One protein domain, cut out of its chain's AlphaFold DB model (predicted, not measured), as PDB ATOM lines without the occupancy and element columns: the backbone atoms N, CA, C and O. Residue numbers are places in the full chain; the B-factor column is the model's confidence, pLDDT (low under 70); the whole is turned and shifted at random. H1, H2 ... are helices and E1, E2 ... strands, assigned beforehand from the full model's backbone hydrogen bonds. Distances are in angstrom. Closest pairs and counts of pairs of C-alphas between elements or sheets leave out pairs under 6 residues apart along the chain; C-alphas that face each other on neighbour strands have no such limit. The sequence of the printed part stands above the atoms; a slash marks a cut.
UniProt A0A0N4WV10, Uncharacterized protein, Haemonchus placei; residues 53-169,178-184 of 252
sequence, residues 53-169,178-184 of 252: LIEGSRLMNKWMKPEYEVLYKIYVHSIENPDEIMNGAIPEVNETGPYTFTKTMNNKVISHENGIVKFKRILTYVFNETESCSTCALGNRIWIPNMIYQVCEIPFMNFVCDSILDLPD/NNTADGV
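What this domain is: This is residues 53 to 169 and 178 to 184 of the 252 residues of an uncharacterized protein of Haemonchus placei (UniProt A0A0N4WV10). A long, narrow ribbon of antiparallel strands makes the longest axis, curled like part of a barrel, with E2 running through it, E1 and E3 beside different stretches of E2, and short E4 on the far edge of E3. H1 and H2 lie toward opposite ends of the ribbon, while H3 and the unnamed residues 153 to 169 reach away from it. The 124 printed residues hold, in chain order, H1 E1 H2 E2 E3 H3 E4; the sheet order is E1 E2 E3 E4, and the class is mixed, helices and strands. The whole is extended, with a radius of gyration of the C-alphas of 21.5 A and spans of 64 by 44 by 24 A.

How they stand to each other: Start at E2, residues 93 to 113, which bends by 65 degrees at residue 96. Beside it is antiparallel E1, residues 70 to 79, where N 72 and O 101 are 2.7 A apart, within hydrogen-bond range. E3, residues 116 to 127, forms a hairpin with E2; look for N 102 and O 126 at 2.7 A. E4, residues 180 to 184, is antiparallel to E3, with N 123 and O 180 at 3.1 A. H1, residues 58 to 64, is on the sheet at a height of 7.1 A, over none of the strands; its closest C-alphas to E2 are those of Met 64 and Asn 107, 4.5 A apart. H2, residues 82 to 86, and H3, residues 147 to 152, are not on the sheet and are apart from each other. In H1, H2 and H3 every O i to N i+4 pair is within hydrogen-bond range.

Where its parts are: Find C-alpha 58 at (-18.733, 4.062, -56.502), where H1 begins. E2 runs 52.4 A from C-alpha 93 at (-12.668, 0.820, -8.169); E3 measures 34.8 A and E1 28.9 A. E4 ends at C-alpha 184, (-2.995, 14.169, -43.539).

The domain as a whole: The farthest C-alphas, those of Gly 56 and Asn 87, are 64.2 A apart. Residues 170 to 177 are not printed, and C-alphas 169 and 178 are 17.6 A apart across the cut. The link from E3 to H3 is long, with 19 residues. The pLDDT is under 70 at residues 151 to 168.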
ATOM      1  N   LEU A  53      -9.704   3.514 -56.058       89.38
ATOM      2  CA  LEU A  53     -10.121   4.806 -55.492       89.38
ATOM      3  C   LEU A  53      -9.923   5.921 -56.522       89.38
ATOM      4  O   LEU A  53      -9.013   6.730 -56.412       89.38
ATOM      5  N   ILE A  54     -10.786   5.950 -57.534       89.62
ATOM      6  CA  ILE A  54     -10.784   6.970 -58.591       89.62
ATOM      7  C   ILE A  54     -11.917   7.966 -58.343       89.62
ATOM      8  O   ILE A  54     -13.005   7.577 -57.907       89.62
ATOM      9  N   GLU A  55     -11.687   9.244 -58.637       87.50
ATOM     10  CA  GLU A  55     -12.719  10.278 -58.563       87.50
ATOM     11  C   GLU A  55     -13.973   9.891 -59.375       87.50
ATOM     12  O   GLU A  55     -13.897   9.392 -60.497       87.50
ATOM     13  N   GLY A  56     -15.153  10.053 -58.770       85.56
ATOM     14  CA  GLY A  56     -16.434   9.654 -59.364       85.56
ATOM     15  C   GLY A  56     -16.763   8.156 -59.279       85.56
ATOM     16  O   GLY A  56     -17.900   7.773 -59.564       85.56
ATOM     17  N   SER A  57     -15.836   7.295 -58.838       89.25
ATOM     18  CA  SER A  57     -16.116   5.864 -58.677       89.25
ATOM     19  C   SER A  57     -17.066   5.593 -57.501       89.25
ATOM     20  O   SER A  57     -17.095   6.303 -56.491       89.25
ATOM     21  N   ARG A  58     -17.848   4.506 -57.596       88.06
ATOM     22  CA  ARG A  58     -18.733   4.062 -56.502       88.06
ATOM     23  C   ARG A  58     -17.947   3.787 -55.219       88.06
ATOM     24  O   ARG A  58     -18.439   4.086 -54.132       88.06
ATOM     25  N   LEU A  59     -16.754   3.205 -55.346       88.94
ATOM     26  CA  LEU A  59     -15.896   2.897 -54.208       88.94
ATOM     27  C   LEU A  59     -15.382   4.177 -53.545       88.94
ATOM     28  O   LEU A  59     -15.464   4.278 -52.326       88.94
ATOM     29  N   MET A  60     -14.942   5.165 -54.329       90.12
ATOM     30  CA  MET A  60     -14.484   6.457 -53.814       90.12
ATOM     31  C   MET A  60     -15.591   7.166 -53.028       90.12
ATOM     32  O   MET A  60     -15.364   7.584 -51.898       90.12
ATOM     33  N   ASN A  61     -16.821   7.213 -53.552       91.44
ATOM     34  CA  ASN A  61     -17.955   7.827 -52.846       91.44
ATOM     35  C   ASN A  61     -18.263   7.138 -51.506       91.44
ATOM     36  O   ASN A  61     -18.432   7.812 -50.489       91.44
ATOM     37  N   LYS A  62     -18.271   5.799 -51.485       90.50
ATOM     38  CA  LYS A  62     -18.470   5.017 -50.253       90.50
ATOM     39  C   LYS A  62     -17.311   5.139 -49.270       90.50
ATOM     40  O   LYS A  62     -17.517   5.052 -48.067       90.50
ATOM     41  N   TRP A  63     -16.093   5.310 -49.768       90.88
ATOM     42  CA  TRP A  63     -14.911   5.486 -48.938       90.88
ATOM     43  C   TRP A  63     -14.825   6.906 -48.358       90.88
ATOM     44  O   TRP A  63     -14.440   7.062 -47.202       90.88
ATOM     45  N   MET A  64     -15.226   7.936 -49.112       91.44
ATOM     46  CA  MET A  64     -15.314   9.319 -48.629       91.44
ATOM     47  C   MET A  64     -16.361   9.469 -47.528       91.44
ATOM     48  O   MET A  64     -16.097  10.103 -46.505       91.44
ATOM     49  N   LYS A  65     -17.532   8.854 -47.721       91.44
ATOM     50  CA  LYS A  65     -18.629   8.856 -46.755       91.44
ATOM     51  C   LYS A  65     -19.151   7.431 -46.544       91.44
ATOM     52  O   LYS A  65     -20.086   7.013 -47.230       91.44
ATOM     53  N   PRO A  66     -18.546   6.676 -45.616       89.38
ATOM     54  CA  PRO A  66     -19.036   5.362 -45.242       89.38
ATOM     55  C   PRO A  66     -20.463   5.437 -44.690       89.38
ATOM     56  O   PRO A  66     -20.786   6.305 -43.887       89.38
ATOM     57  N   GLU A  67     -21.321   4.515 -45.125       87.06
ATOM     58  CA  GLU A  67     -22.731   4.432 -44.699       87.06
ATOM     59  C   GLU A  67     -22.901   3.786 -43.313       87.06
ATOM     60  O   GLU A  67     -24.012   3.711 -42.798       87.06
ATOM     61  N   TYR A  68     -21.817   3.284 -42.718       85.62
ATOM     62  CA  TYR A  68     -21.843   2.687 -41.391       85.62
ATOM     63  C   TYR A  68     -21.466   3.715 -40.327       85.62
ATOM     64  O   TYR A  68     -20.557   4.528 -40.501       85.62
ATOM     65  N   GLU A  69     -22.129   3.617 -39.184       84.12
ATOM     66  CA  GLU A  69     -21.782   4.343 -37.971       84.12
ATOM     67  C   GLU A  69     -21.171   3.364 -36.971       84.12
ATOM     68  O   GLU A  69     -21.587   2.207 -36.878       84.12
ATOM     69  N   VAL A  70     -20.157   3.808 -36.232       89.38
ATOM     70  CA  VAL A  70     -19.471   2.967 -35.246       89.38
ATOM     71  C   VAL A  70     -19.903   3.397 -33.852       89.38
ATOM     72  O   VAL A  70     -19.746   4.559 -33.491       89.38
ATOM     73  N   LEU A  71     -20.411   2.468 -33.042       89.75
ATOM     74  CA  LEU A  71     -20.685   2.738 -31.631       89.75
ATOM     75  C   LEU A  71     -19.372   2.719 -30.842       89.75
ATOM     76  O   LEU A  71     -18.721   1.683 -30.708       89.75
ATOM     77  N   TYR A  72     -18.983   3.874 -30.320       90.06
ATOM     78  CA  TYR A  72     -17.814   4.068 -29.479       90.06
ATOM     79  C   TYR A  72     -18.230   4.038 -28.008       90.06
ATOM     80  O   TYR A  72     -18.833   4.984 -27.507       90.06
ATOM     81  N   LYS A  73     -17.952   2.922 -27.331       88.75
ATOM     82  CA  LYS A  73     -18.359   2.678 -25.941       88.75
ATOM     83  C   LYS A  73     -17.202   2.978 -24.996       88.75
ATOM     84  O   LYS A  73     -16.146   2.361 -25.111       88.75
ATOM     85  N   ILE A  74     -17.413   3.906 -24.071       88.56
ATOM     86  CA  ILE A  74     -16.438   4.272 -23.042       88.56
ATOM     87  C   ILE A  74     -16.877   3.662 -21.712       88.56
ATOM     88  O   ILE A  74     -18.015   3.851 -21.280       88.56
ATOM     89  N   TYR A  75     -15.956   2.953 -21.068       89.00
ATOM     90  CA  TYR A  75     -16.106   2.417 -19.719       89.00
ATOM     91  C   TYR A  75     -15.137   3.160 -18.814       89.00
ATOM     92  O   TYR A  75     -13.987   3.395 -19.186       89.00
ATOM     93  N   VAL A  76     -15.622   3.573 -17.652       85.81
ATOM     94  CA  VAL A  76     -14.861   4.384 -16.712       85.81
ATOM     95  C   VAL A  76     -14.788   3.651 -15.389       85.81
ATOM     96  O   VAL A  76     -15.815   3.261 -14.846       85.81
ATOM     97  N   HIS A  77     -13.587   3.524 -14.839       87.94
ATOM     98  CA  HIS A  77     -13.384   3.032 -13.483       87.94
ATOM     99  C   HIS A  77     -13.214   4.232 -12.550       87.94
ATOM    100  O   HIS A  77     -12.209   4.938 -12.628       87.94
ATOM    101  N   SER A  78     -14.218   4.490 -11.714       86.56
ATOM    102  CA  SER A  78     -14.157   5.525 -10.682       86.56
ATOM    103  C   SER A  78     -13.536   4.953  -9.416       86.56
ATOM    104  O   SER A  78     -13.851   3.832  -9.029       86.56
ATOM    105  N   ILE A  79     -12.693   5.735  -8.748       89.94
ATOM    106  CA  ILE A  79     -12.137   5.385  -7.435       89.94
ATOM    107  C   ILE A  79     -13.194   5.603  -6.349       89.94
ATOM    108  O   ILE A  79     -13.884   6.625  -6.365       89.94
ATOM    109  N   GLU A  80     -13.306   4.666  -5.408       91.69
ATOM    110  CA  GLU A  80     -14.224   4.775  -4.265       91.69
ATOM    111  C   GLU A  80     -13.528   5.247  -2.979       91.69
ATOM    112  O   GLU A  80     -14.131   5.995  -2.212       91.69
ATOM    113  N   ASN A  81     -12.251   4.900  -2.773       92.25
ATOM    114  CA  ASN A  81     -11.505   5.180  -1.538       92.25
ATOM    115  C   ASN A  81     -10.264   6.093  -1.735       92.25
ATOM    116  O   ASN A  81      -9.144   5.711  -1.382       92.25
ATOM    117  N   PRO A  82     -10.413   7.324  -2.270       90.12
ATOM    118  CA  PRO A  82      -9.274   8.194  -2.584       90.12
ATOM    119  C   PRO A  82      -8.405   8.528  -1.362       90.12
ATOM    120  O   PRO A  82      -7.180   8.463  -1.452       90.12
ATOM    121  N   ASP A  83      -9.013   8.833  -0.212       91.50
ATOM    122  CA  ASP A  83      -8.283   9.224   1.002       91.50
ATOM    123  C   ASP A  83      -7.465   8.065   1.594       91.50
ATOM    124  O   ASP A  83      -6.385   8.264   2.152       91.50
ATOM    125  N   GLU A  84      -7.949   6.832   1.460       92.50
ATOM    126  CA  GLU A  84      -7.255   5.641   1.953       92.50
ATOM    127  C   GLU A  84      -6.051   5.293   1.075       92.50
ATOM    128  O   GLU A  84      -4.991   4.936   1.594       92.50
ATOM    129  N   ILE A  85      -6.179   5.465  -0.245       89.81
ATOM    130  CA  ILE A  85      -5.075   5.279  -1.197       89.81
ATOM    131  C   ILE A  85      -3.914   6.215  -0.857       89.81
ATOM    132  O   ILE A  85      -2.760   5.787  -0.854       89.81
ATOM    133  N   MET A  86      -4.204   7.468  -0.494       85.69
ATOM    134  CA  MET A  86      -3.177   8.429  -0.069       85.69
ATOM    135  C   MET A  86      -2.422   7.975   1.192       85.69
ATOM    136  O   MET A  86      -1.277   8.372   1.399       85.69
ATOM    137  N   ASN A  87      -3.032   7.111   2.008       91.06
ATOM    138  CA  ASN A  87      -2.433   6.510   3.202       91.06
ATOM    139  C   ASN A  87      -1.791   5.129   2.940       91.06
ATOM    140  O   ASN A  87      -1.331   4.479   3.880       91.06
ATOM    141  N   GLY A  88      -1.735   4.677   1.683       88.38
ATOM    142  CA  GLY A  88      -1.114   3.410   1.280       88.38
ATOM    143  C   GLY A  88      -2.069   2.216   1.189       88.38
ATOM    144  O   GLY A  88      -1.601   1.083   1.048       88.38
ATOM    145  N   ALA A  89      -3.386   2.435   1.266       92.31
ATOM    146  CA  ALA A  89      -4.365   1.385   0.998       92.31
ATOM    147  C   ALA A  89      -4.426   1.029  -0.499       92.31
ATOM    148  O   ALA A  89      -3.986   1.782  -1.372       92.31
ATOM    149  N   ILE A  90      -4.984  -0.143  -0.799       90.12
ATOM    150  CA  ILE A  90      -5.185  -0.608  -2.175       90.12
ATOM    151  C   ILE A  90      -6.402   0.126  -2.771       90.12
ATOM    152  O   ILE A  90      -7.409   0.272  -2.074       90.12
ATOM    153  N   PRO A  91      -6.338   0.581  -4.036       90.62
ATOM    154  CA  PRO A  91      -7.456   1.264  -4.673       90.62
ATOM    155  C   PRO A  91      -8.649   0.336  -4.907       90.62
ATOM    156  O   PRO A  91      -8.530  -0.697  -5.568       90.62
ATOM    157  N   GLU A  92      -9.810   0.764  -4.426       91.38
ATOM    158  CA  GLU A  92     -11.115   0.191  -4.732       91.38
ATOM    159  C   GLU A  92     -11.742   0.972  -5.888       91.38
ATOM    160  O   GLU A  92     -11.801   2.208  -5.881       91.38
ATOM    161  N   VAL A  93     -12.163   0.243  -6.922       90.38
ATOM    162  CA  VAL A  93     -12.668   0.820  -8.169       90.38
ATOM    163  C   VAL A  93     -14.053   0.296  -8.498       90.38
ATOM    164  O   VAL A  93     -14.340  -0.890  -8.351       90.38
ATOM    165  N   ASN A  94     -14.883   1.186  -9.028       88.00
ATOM    166  CA  ASN A  94     -16.226   0.887  -9.485       88.00
ATOM    167  C   ASN A  94     -16.369   1.237 -10.967       88.00
ATOM    168  O   ASN A  94     -16.062   2.352 -11.397       88.00
ATOM    169  N   GLU A  95     -16.794   0.266 -11.768       87.00
ATOM    170  CA  GLU A  95     -16.954   0.430 -13.208       87.00
ATOM    171  C   GLU A  95     -18.314   1.057 -13.531       87.00
ATOM    172  O   GLU A  95     -19.367   0.558 -13.144       87.00
ATOM    173  N   THR A  96     -18.300   2.150 -14.285       85.81
ATOM    174  CA  THR A  96     -19.493   2.808 -14.814       85.81
ATOM    175  C   THR A  96     -19.420   2.860 -16.334       85.81
ATOM    176  O   THR A  96     -18.451   3.353 -16.916       85.81
ATOM    177  N   GLY A  97     -20.473   2.387 -16.993       87.00
ATOM    178  CA  GLY A  97     -20.580   2.409 -18.444       87.00
ATOM    179  C   GLY A  97     -21.665   1.466 -18.971       87.00
ATOM    180  O   GLY A  97     -22.340   0.794 -18.192       87.00
ATOM    181  N   PRO A  98     -21.839   1.405 -20.299       92.62
ATOM    182  CA  PRO A  98     -21.105   2.188 -21.290       92.62
ATOM    183  C   PRO A  98     -21.656   3.614 -21.437       92.62
ATOM    184  O   PRO A  98     -22.867   3.822 -21.483       92.62
ATOM    185  N   TYR A  99     -20.755   4.584 -21.588       88.06
ATOM    186  CA  TYR A  99     -21.062   5.873 -22.207       88.06
ATOM    187  C   TYR A  99     -20.859   5.711 -23.710       88.06
ATOM    188  O   TYR A  99     -19.723   5.625 -24.188       88.06
ATOM    189  N   THR A 100     -21.955   5.594 -24.450       93.12
ATOM    190  CA  THR A 100     -21.915   5.274 -25.875       93.12
ATOM    191  C   THR A 100     -22.006   6.539 -26.717       93.12
ATOM    192  O   THR A 100     -22.900   7.365 -26.548       93.12
ATOM    193  N   PHE A 101     -21.094   6.669 -27.674       91.88
ATOM    194  CA  PHE A 101     -21.086   7.721 -28.681       91.88
ATOM    195  C   PHE A 101     -21.208   7.099 -30.067       91.88
ATOM    196  O   PHE A 101     -20.472   6.178 -30.412       91.88
ATOM    197  N   THR A 102     -22.094   7.623 -30.897       93.81
ATOM    198  CA  THR A 102     -22.098   7.342 -32.328       93.81
ATOM    199  C   THR A 102     -20.927   8.087 -32.967       93.81
ATOM    200  O   THR A 102     -20.865   9.319 -32.932       93.81
ATOM    201  N   LYS A 103     -19.977   7.336 -33.526       90.25
ATOM    202  CA  LYS A 103     -18.800   7.849 -34.226       90.25
ATOM    203  C   LYS A 103     -19.026   7.792 -35.733       90.25
ATOM    204  O   LYS A 103     -19.187   6.711 -36.306       90.25
ATOM    205  N   THR A 104     -18.939   8.950 -36.376       91.50
ATOM    206  CA  THR A 104     -18.999   9.097 -37.835       91.50
ATOM    207  C   THR A 104     -17.618   9.447 -38.376       91.50
ATOM    208  O   THR A 104     -16.901  10.269 -37.805       91.50
ATOM    209  N   MET A 105     -17.233   8.813 -39.483       88.94
ATOM    210  CA  MET A 105     -15.953   9.033 -40.158       88.94
ATOM    211  C   MET A 105     -16.210   9.609 -41.544       88.94
ATOM    212  O   MET A 105     -16.913   8.989 -42.329       88.94
ATOM    213  N   ASN A 106     -15.609  10.752 -41.868       92.19
ATOM    214  CA  ASN A 106     -15.691  11.346 -43.203       92.19
ATOM    215  C   ASN A 106     -14.279  11.586 -43.746       92.19
ATOM    216  O   ASN A 106     -13.499  12.325 -43.146       92.19
ATOM    217  N   ASN A 107     -13.940  10.984 -44.887       91.75
ATOM    218  CA  ASN A 107     -12.658  11.216 -45.549       91.75
ATOM    219  C   ASN A 107     -12.812  12.362 -46.558       91.75
ATOM    220  O   ASN A 107     -13.533  12.253 -47.548       91.75
ATOM    221  N   LYS A 108     -12.120  13.472 -46.303       94.44
ATOM    222  CA  LYS A 108     -12.050  14.638 -47.184       94.44
ATOM    223  C   LYS A 108     -10.797  14.547 -48.050       94.44
ATOM    224  O   LYS A 108      -9.691  14.740 -47.543       94.44
ATOM    225  N   VAL A 109     -10.974  14.276 -49.340       95.00
ATOM    226  CA  VAL A 109      -9.882  14.260 -50.325       95.00
ATOM    227  C   VAL A 109      -9.332  15.676 -50.514       95.00
ATOM    228  O   VAL A 109     -10.087  16.645 -50.594       95.00
ATOM    229  N   ILE A 110      -8.006  15.791 -50.523       94.69
ATOM    230  CA  ILE A 110      -7.244  17.020 -50.769       94.69
ATOM    231  C   ILE A 110      -6.714  17.015 -52.203       94.69
ATOM    232  O   ILE A 110      -6.862  18.010 -52.902       94.69
ATOM    233  N   SER A 111      -6.103  15.908 -52.626       94.94
ATOM    234  CA  SER A 111      -5.587  15.723 -53.985       94.94
ATOM    235  C   SER A 111      -5.532  14.239 -54.349       94.94
ATOM    236  O   SER A 111      -5.543  13.372 -53.472       94.94
ATOM    237  N   HIS A 112      -5.480  13.952 -55.647       94.75
ATOM    238  CA  HIS A 112      -5.286  12.609 -56.192       94.75
ATOM    239  C   HIS A 112      -4.331  12.706 -57.382       94.75
ATOM    240  O   HIS A 112      -4.702  13.206 -58.438       94.75
ATOM    241  N   GLU A 113      -3.083  12.277 -57.194       93.38
ATOM    242  CA  GLU A 113      -2.016  12.392 -58.196       93.38
ATOM    243  C   GLU A 113      -1.138  11.137 -58.173       93.38
ATOM    244  O   GLU A 113      -0.859  10.599 -57.105       93.38
ATOM    245  N   ASN A 114      -0.680  10.671 -59.341       90.94
ATOM    246  CA  ASN A 114       0.282   9.564 -59.477       90.94
ATOM    247  C   ASN A 114      -0.074   8.284 -58.691       90.94
ATOM    248  O   ASN A 114       0.794   7.673 -58.076       90.94
ATOM    249  N   GLY A 115      -1.348   7.887 -58.669       90.56
ATOM    250  CA  GLY A 115      -1.768   6.694 -57.928       90.56
ATOM    251  C   GLY A 115      -1.925   6.901 -56.414       90.56
ATOM    252  O   GLY A 115      -2.192   5.943 -55.688       90.56
ATOM    253  N   ILE A 116      -1.759   8.134 -55.918       93.06
ATOM    254  CA  ILE A 116      -1.814   8.487 -54.496       93.06
ATOM    255  C   ILE A 116      -2.993   9.420 -54.222       93.06
ATOM    256  O   ILE A 116      -3.110  10.498 -54.805       93.06
ATOM    257  N   VAL A 117      -3.848   9.030 -53.278       93.75
ATOM    258  CA  VAL A 117      -4.933   9.853 -52.736       93.75
ATOM    259  C   VAL A 117      -4.465  10.485 -51.433       93.75
ATOM    260  O   VAL A 117      -4.194   9.796 -50.446       93.75
ATOM    261  N   LYS A 118      -4.422  11.814 -51.409       94.38
ATOM    262  CA  LYS A 118      -4.140  12.612 -50.218       94.38
ATOM    263  C   LYS A 118      -5.444  13.053 -49.579       94.38
ATOM    264  O   LYS A 118      -6.275  13.669 -50.244       94.38
ATOM    265  N   PHE A 119      -5.642  12.781 -48.295       93.88
ATOM    266  CA  PHE A 119      -6.904  13.090 -47.618       93.88
ATOM    267  C   PHE A 119      -6.734  13.410 -46.130       93.88
ATOM    268  O   PHE A 119      -5.708  13.123 -45.515       93.88
ATOM    269  N   LYS A 120      -7.777  14.005 -45.545       93.06
ATOM    270  CA  LYS A 120      -7.955  14.176 -44.096       93.06
ATOM    271  C   LYS A 120      -9.166  13.385 -43.639       93.06
ATOM    272  O   LYS A 120     -10.220  13.464 -44.267       93.06
ATOM    273  N   ARG A 121      -9.040  12.664 -42.530       90.81
ATOM    274  CA  ARG A 121     -10.162  11.963 -41.911       90.81
ATOM    275  C   ARG A 121     -10.750  12.811 -40.798       90.81
ATOM    276  O   ARG A 121     -10.079  13.064 -39.812       90.81
ATOM    277  N   ILE A 122     -11.996  13.234 -40.956       91.19
ATOM    278  CA  ILE A 122     -12.731  13.996 -39.947       91.19
ATOM    279  C   ILE A 122     -13.563  13.018 -39.122       91.19
ATOM    280  O   ILE A 122     -14.312  12.212 -39.685       91.19
ATOM    281  N   LEU A 123     -13.420  13.087 -37.799       89.69
ATOM    282  CA  LEU A 123     -14.159  12.261 -36.848       89.69
ATOM    283  C   LEU A 123     -15.199  13.106 -36.116       89.69
ATOM    284  O   LEU A 123     -14.871  14.150 -35.559       89.69
ATOM    285  N   THR A 124     -16.441  12.635 -36.079       91.62
ATOM    286  CA  THR A 124     -17.521  13.265 -35.309       91.62
ATOM    287  C   THR A 124     -18.038  12.278 -34.276       91.62
ATOM    288  O   THR A 124     -18.219  11.101 -34.585       91.62
ATOM    289  N   TYR A 125     -18.281  12.764 -33.062       91.81
ATOM    290  CA  TYR A 125     -18.793  11.982 -31.943       91.81
ATOM    291  C   TYR A 125     -20.097  12.604 -31.452       91.81
ATOM    292  O   TYR A 125     -20.134  13.781 -31.090       91.81
ATOM    293  N   VAL A 126     -21.167  11.811 -31.432       93.62
ATOM    294  CA  VAL A 126     -22.491  12.219 -30.946       93.62
ATOM    295  C   VAL A 126     -22.897  11.285 -29.818       93.62
ATOM    296  O   VAL A 126     -22.892  10.074 -29.998       93.62
ATOM    297  N   PHE A 127     -23.219  11.827 -28.645       94.12
ATOM    298  CA  PHE A 127     -23.642  11.006 -27.511       94.12
ATOM    299  C   PHE A 127     -24.965  10.296 -27.819       94.12
ATOM    300  O   PHE A 127     -25.900  10.912 -28.331       94.12
ATOM    301  N   ASN A 128     -25.025   9.001 -27.525       94.56
ATOM    302  CA  ASN A 128     -26.179   8.154 -27.781       94.56
ATOM    303  C   ASN A 128     -26.735   7.646 -26.448       94.56
ATOM    304  O   ASN A 128     -26.237   6.671 -25.883       94.56
ATOM    305  N   GLU A 129     -27.776   8.315 -25.953       93.00
ATOM    306  CA  GLU A 129     -28.430   7.983 -24.682       93.00
ATOM    307  C   GLU A 129     -29.056   6.586 -24.695       93.00
ATOM    308  O   GLU A 129     -28.965   5.867 -23.707       93.00
ATOM    309  N   THR A 130     -29.637   6.168 -25.824       93.38
ATOM    310  CA  THR A 130     -30.341   4.878 -25.927       93.38
ATOM    311  C   THR A 130     -29.417   3.668 -25.838       93.38
ATOM    312  O   THR A 130     -29.810   2.633 -25.311       93.38
ATOM    313  N   GLU A 131     -28.184   3.803 -26.327       93.81
ATOM    314  CA  GLU A 131     -27.152   2.762 -26.261       93.81
ATOM    315  C   GLU A 131     -26.240   2.915 -25.032       93.81
ATOM    316  O   GLU A 131     -25.302   2.132 -24.845       93.81
ATOM    317  N   SER A 132     -26.462   3.952 -24.223       93.69
ATOM    318  CA  SER A 132     -25.742   4.185 -22.971       93.69
ATOM    319  C   SER A 132     -26.469   3.538 -21.793       93.69
ATOM    320  O   SER A 132     -27.642   3.174 -21.882       93.69
ATOM    321  N   CYS A 133     -25.775   3.366 -20.667       90.44
ATOM    322  CA  CYS A 133     -26.420   2.847 -19.463       90.44
ATOM    323  C   CYS A 133     -27.480   3.823 -18.914       90.44
ATOM    324  O   CYS A 133     -27.372   5.033 -19.094       90.44
ATOM    325  N   SER A 134     -28.495   3.319 -18.202       89.19
ATOM    326  CA  SER A 134     -29.625   4.137 -17.715       89.19
ATOM    327  C   SER A 134     -29.228   5.256 -16.745       89.19
ATOM    328  O   SER A 134     -29.927   6.259 -16.638       89.19
ATOM    329  N   THR A 135     -28.110   5.092 -16.039       86.88
ATOM    330  CA  THR A 135     -27.544   6.085 -15.120       86.88
ATOM    331  C   THR A 135     -26.421   6.909 -15.751       86.88
ATOM    332  O   THR A 135     -25.907   7.819 -15.105       86.88
ATOM    333  N   CYS A 136     -26.024   6.618 -16.994       85.94
ATOM    334  CA  CYS A 136     -24.906   7.258 -17.680       85.94
ATOM    335  C   CYS A 136     -25.350   8.595 -18.287       85.94
ATOM    336  O   CYS A 136     -25.950   8.630 -19.359       85.94
ATOM    337  N   ALA A 137     -25.007   9.704 -17.633       87.38
ATOM    338  CA  ALA A 137     -25.219  11.055 -18.143       87.38
ATOM    339  C   ALA A 137     -23.886  11.809 -18.239       87.38
ATOM    340  O   ALA A 137     -23.009  11.645 -17.394       87.38
ATOM    341  N   LEU A 138     -23.738  12.689 -19.236       85.00
ATOM    342  CA  LEU A 138     -22.506  13.471 -19.442       85.00
ATOM    343  C   LEU A 138     -22.163  14.413 -18.269       85.00
ATOM    344  O   LEU A 138     -21.035  14.886 -18.174       85.00
ATOM    345  N   GLY A 139     -23.123  14.692 -17.383       82.38
ATOM    346  CA  GLY A 139     -22.917  15.478 -16.162       82.38
ATOM    347  C   GLY A 139     -22.440  14.671 -14.949       82.38
ATOM    348  O   GLY A 139     -22.223  15.262 -13.889       82.38
ATOM    349  N   ASN A 140     -22.298  13.348 -15.069       83.31
ATOM    350  CA  ASN A 140     -21.871  12.499 -13.963       83.31
ATOM    351  C   ASN A 140     -20.441  12.833 -13.535       83.31
ATOM    352  O   ASN A 140     -19.541  13.000 -14.359       83.31
ATOM    353  N   ARG A 141     -20.228  12.903 -12.220       84.38
ATOM    354  CA  ARG A 141     -18.899  13.083 -11.635       84.38
ATOM    355  C   ARG A 141     -18.278  11.719 -11.379       84.38
ATOM    356  O   ARG A 141     -18.959  10.803 -10.932       84.38
ATOM    357  N   ILE A 142     -16.987  11.623 -11.654       85.62
ATOM    358  CA  ILE A 142     -16.170  10.424 -11.486       85.62
ATOM    359  C   ILE A 142     -14.870  10.827 -10.799       85.62
ATOM    360  O   ILE A 142     -14.355  11.924 -11.034       85.62
ATOM    361  N   TRP A 143     -14.346   9.948  -9.953       86.06
ATOM    362  CA  TRP A 143     -13.062  10.152  -9.293       86.06
ATOM    363  C   TRP A 143     -11.972   9.469 -10.115       86.06
ATOM    364  O   TRP A 143     -11.947   8.246 -10.226       86.06
ATOM    365  N   ILE A 144     -11.088  10.269 -10.710       84.94
ATOM    366  CA  ILE A 144      -9.930   9.812 -11.487       84.94
ATOM    367  C   ILE A 144      -8.669  10.331 -10.781       84.94
ATOM    368  O   ILE A 144      -8.699  11.454 -10.265       84.94
ATOM    369  N   PRO A 145      -7.560   9.569 -10.769       81.88
ATOM    370  CA  PRO A 145      -6.272  10.083 -10.324       81.88
ATOM    371  C   PRO A 145      -5.923  11.411 -10.995       81.88
ATOM    372  O   PRO A 145      -6.165  11.607 -12.189       81.88
ATOM    373  N   ASN A 146      -5.321  12.325 -10.237       80.50
ATOM    374  CA  ASN A 146      -4.885  13.591 -10.803       80.50
ATOM    375  C   ASN A 146      -3.723  13.356 -11.781       80.50
ATOM    376  O   ASN A 146      -2.578  13.151 -11.380       80.50
ATOM    377  N   MET A 147      -4.038  13.403 -13.074       74.75
ATOM    378  CA  MET A 147      -3.084  13.134 -14.151       74.75
ATOM    379  C   MET A 147      -1.919  14.137 -14.170       74.75
ATOM    380  O   MET A 147      -0.819  13.775 -14.568       74.75
ATOM    381  N   ILE A 148      -2.134  15.380 -13.721       73.00
ATOM    382  CA  ILE A 148      -1.096  16.423 -13.727       73.00
ATOM    383  C   ILE A 148      -0.022  16.108 -12.682       73.00
ATOM    384  O   ILE A 148       1.167  16.178 -12.982       73.00
ATOM    385  N   TYR A 149      -0.436  15.697 -11.479       71.88
ATOM    386  CA  TYR A 149       0.500  15.327 -10.412       71.88
ATOM    387  C   TYR A 149       1.403  14.166 -10.833       71.88
ATOM    388  O   TYR A 149       2.612  14.233 -10.640       71.88
ATOM    389  N   GLN A 150       0.843  13.146 -11.489       70.69
ATOM    390  CA  GLN A 150       1.619  11.989 -11.950       70.69
ATOM    391  C   GLN A 150       2.704  12.362 -12.968       70.69
ATOM    392  O   GLN A 150       3.797  11.801 -12.942       70.69
ATOM    393  N   VAL A 151       2.424  13.312 -13.864       67.38
ATOM    394  CA  VAL A 151       3.404  13.800 -14.850       67.38
ATOM    395  C   VAL A 151       4.517  14.598 -14.164       67.38
ATOM    396  O   VAL A 151       5.681  14.508 -14.558       67.38
ATOM    397  N   CYS A 152       4.172  15.355 -13.123       65.62
ATOM    398  CA  CYS A 152       5.102  16.213 -12.397       65.62
ATOM    399  C   CYS A 152       6.024  15.479 -11.417       65.62
ATOM    400  O   CYS A 152       7.112  15.977 -11.156       65.62
ATOM    401  N   GLU A 153       5.646  14.298 -10.922       62.31
ATOM    402  CA  GLU A 153       6.486  13.480 -10.027       62.31
ATOM    403  C   GLU A 153       7.617  12.719 -10.747       62.31
ATOM    404  O   GLU A 153       8.462  12.084 -10.108       62.31
ATOM    405  N   ILE A 154       7.674  12.774 -12.082       69.50
ATOM    406  CA  ILE A 154       8.751  12.143 -12.847       69.50
ATOM    407  C   ILE A 154      10.065  12.896 -12.552       69.50
ATOM    408  O   ILE A 154      10.134  14.105 -12.778       69.50
ATOM    409  N   PRO A 155      11.152  12.214 -12.130       60.47
ATOM    410  CA  PRO A 155      12.374  12.834 -11.590       60.47
ATOM    411  C   PRO A 155      13.128  13.790 -12.536       60.47
ATOM    412  O   PRO A 155      14.055  14.471 -12.108       60.47
ATOM    413  N   PHE A 156      12.730  13.871 -13.807       61.28
ATOM    414  CA  PHE A 156      13.247  14.819 -14.798       61.28
ATOM    415  C   PHE A 156      12.439  16.137 -14.885       61.28
ATOM    416  O   PHE A 156      12.961  17.132 -15.379       61.28
ATOM    417  N   MET A 157      11.198  16.181 -14.379       57.56
ATOM    418  CA  MET A 157      10.248  17.301 -14.542       57.56
ATOM    419  C   MET A 157      10.019  18.145 -13.277       57.56
ATOM    420  O   MET A 157       9.325  19.159 -13.343       57.56
ATOM    421  N   ASN A 158      10.663  17.817 -12.153       56.34
ATOM    422  CA  ASN A 158      10.482  18.526 -10.875       56.34
ATOM    423  C   ASN A 158      10.797  20.041 -10.931       56.34
ATOM    424  O   ASN A 158      10.261  20.805 -10.139       56.34
ATOM    425  N   PHE A 159      11.655  20.494 -11.855       56.12
ATOM    426  CA  PHE A 159      11.991  21.919 -12.031       56.12
ATOM    427  C   PHE A 159      10.997  22.679 -12.938       56.12
ATOM    428  O   PHE A 159      11.037  23.902 -13.026       56.12
ATOM    429  N   VAL A 160      10.115  21.965 -13.644       58.47
ATOM    430  CA  VAL A 160       9.416  22.453 -14.848       58.47
ATOM    431  C   VAL A 160       7.921  22.720 -14.591       58.47
ATOM    432  O   VAL A 160       7.283  23.444 -15.355       58.47
ATOM    433  N   CYS A 161       7.358  22.209 -13.493       59.19
ATOM    434  CA  CYS A 161       5.907  22.217 -13.284       59.19
ATOM    435  C   CYS A 161       5.287  23.566 -12.894       59.19
ATOM    436  O   CYS A 161       4.154  23.819 -13.292       59.19
ATOM    437  N   ASP A 162       6.027  24.466 -12.240       55.53
ATOM    438  CA  ASP A 162       5.489  25.778 -11.840       55.53
ATOM    439  C   ASP A 162       5.777  26.902 -12.857       55.53
ATOM    440  O   ASP A 162       5.267  28.011 -12.711       55.53
ATOM    441  N   SER A 163       6.624  26.674 -13.874       53.62
ATOM    442  CA  SER A 163       7.103  27.750 -14.773       53.62
ATOM    443  C   SER A 163       7.067  27.453 -16.277       53.62
ATOM    444  O   SER A 163       7.230  28.387 -17.057       53.62
ATOM    445  N   ILE A 164       6.904  26.197 -16.715       56.25
ATOM    446  CA  ILE A 164       7.086  25.811 -18.135       56.25
ATOM    447  C   ILE A 164       5.883  25.052 -18.716       56.25
ATOM    448  O   ILE A 164       5.707  25.017 -19.934       56.25
ATOM    449  N   LEU A 165       5.034  24.458 -17.881       62.78
ATOM    450  CA  LEU A 165       3.837  23.767 -18.345       62.78
ATOM    451  C   LEU A 165       2.736  24.792 -18.662       62.78
ATOM    452  O   LEU A 165       1.916  25.120 -17.811       62.78
ATOM    453  N   ASP A 166       2.742  25.296 -19.899       65.62
ATOM    454  CA  ASP A 166       1.623  26.021 -20.524       65.62
ATOM    455  C   ASP A 166       0.443  25.050 -20.710       65.62
ATOM    456  O   ASP A 166       0.160  24.545 -21.799       65.62
ATOM    457  N   LEU A 167      -0.150  24.645 -19.584       66.06
ATOM    458  CA  LEU A 167      -1.251  23.698 -19.554       66.06
ATOM    459  C   LEU A 167      -2.505  24.405 -20.061       66.06
ATOM    460  O   LEU A 167      -2.817  25.504 -19.599       66.06
ATOM    461  N   PRO A 168      -3.265  23.774 -20.970       68.94
ATOM    462  CA  PRO A 168      -4.526  24.339 -21.409       68.94
ATOM    463  C   PRO A 168      -5.488  24.468 -20.221       68.94
ATOM    464  O   PRO A 168      -5.529  23.600 -19.348       68.94
ATOM    465  N   ASP A 169      -6.338  25.498 -20.246       74.25
ATOM    466  CA  ASP A 169      -7.366  25.756 -19.219       74.25
ATOM    467  C   ASP A 169      -8.307  24.560 -18.979       74.25
ATOM    468  O   ASP A 169      -9.006  24.479 -17.966       74.25
ATOM    469  N   ASN A 178     -13.565  16.282 -31.353       87.94
ATOM    470  CA  ASN A 178     -14.816  16.289 -32.103       87.94
ATOM    471  C   ASN A 178     -14.737  17.221 -33.318       87.94
ATOM    472  O   ASN A 178     -14.411  18.397 -33.182       87.94
ATOM    473  N   ASN A 179     -15.112  16.710 -34.491       89.56
ATOM    474  CA  ASN A 179     -15.020  17.384 -35.790       89.56
ATOM    475  C   ASN A 179     -13.595  17.772 -36.200       89.56
ATOM    476  O   ASN A 179     -13.408  18.650 -37.045       89.56
ATOM    477  N   THR A 180     -12.590  17.106 -35.641       88.62
ATOM    478  CA  THR A 180     -11.191  17.328 -35.999       88.62
ATOM    479  C   THR A 180     -10.646  16.184 -36.843       88.62
ATOM    480  O   THR A 180     -11.280  15.136 -37.015       88.62
ATOM    481  N   ALA A 181      -9.493  16.441 -37.457       87.62
ATOM    482  CA  ALA A 181      -8.735  15.452 -38.203       87.62
ATOM    483  C   ALA A 181      -7.398  15.212 -37.507       87.62
ATOM    484  O   ALA A 181      -6.731  16.157 -37.093       87.62
ATOM    485  N   ASP A 182      -7.008  13.947 -37.422       82.00
ATOM    486  CA  ASP A 182      -5.787  13.451 -36.779       82.00
ATOM    487  C   ASP A 182      -4.523  13.635 -37.636       82.00
ATOM    488  O   ASP A 182      -3.400  13.441 -37.170       82.00
ATOM    489  N   GLY A 183      -4.684  14.018 -38.901       87.50
ATOM    490  CA  GLY A 183      -3.575  14.329 -39.789       87.50
ATOM    491  C   GLY A 183      -3.941  14.249 -41.261       87.50
ATOM    492  O   GLY A 183      -5.106  14.097 -41.643       87.50
ATOM    493  N   VAL A 184      -2.914  14.380 -42.094       89.44
ATOM    494  CA  VAL A 184      -2.995  14.169 -43.539       89.44
ATOM    495  C   VAL A 184      -2.417  12.805 -43.869       89.44
ATOM    496  O   VAL A 184      -1.279  12.509 -43.513       89.44
TER     497      VAL A 184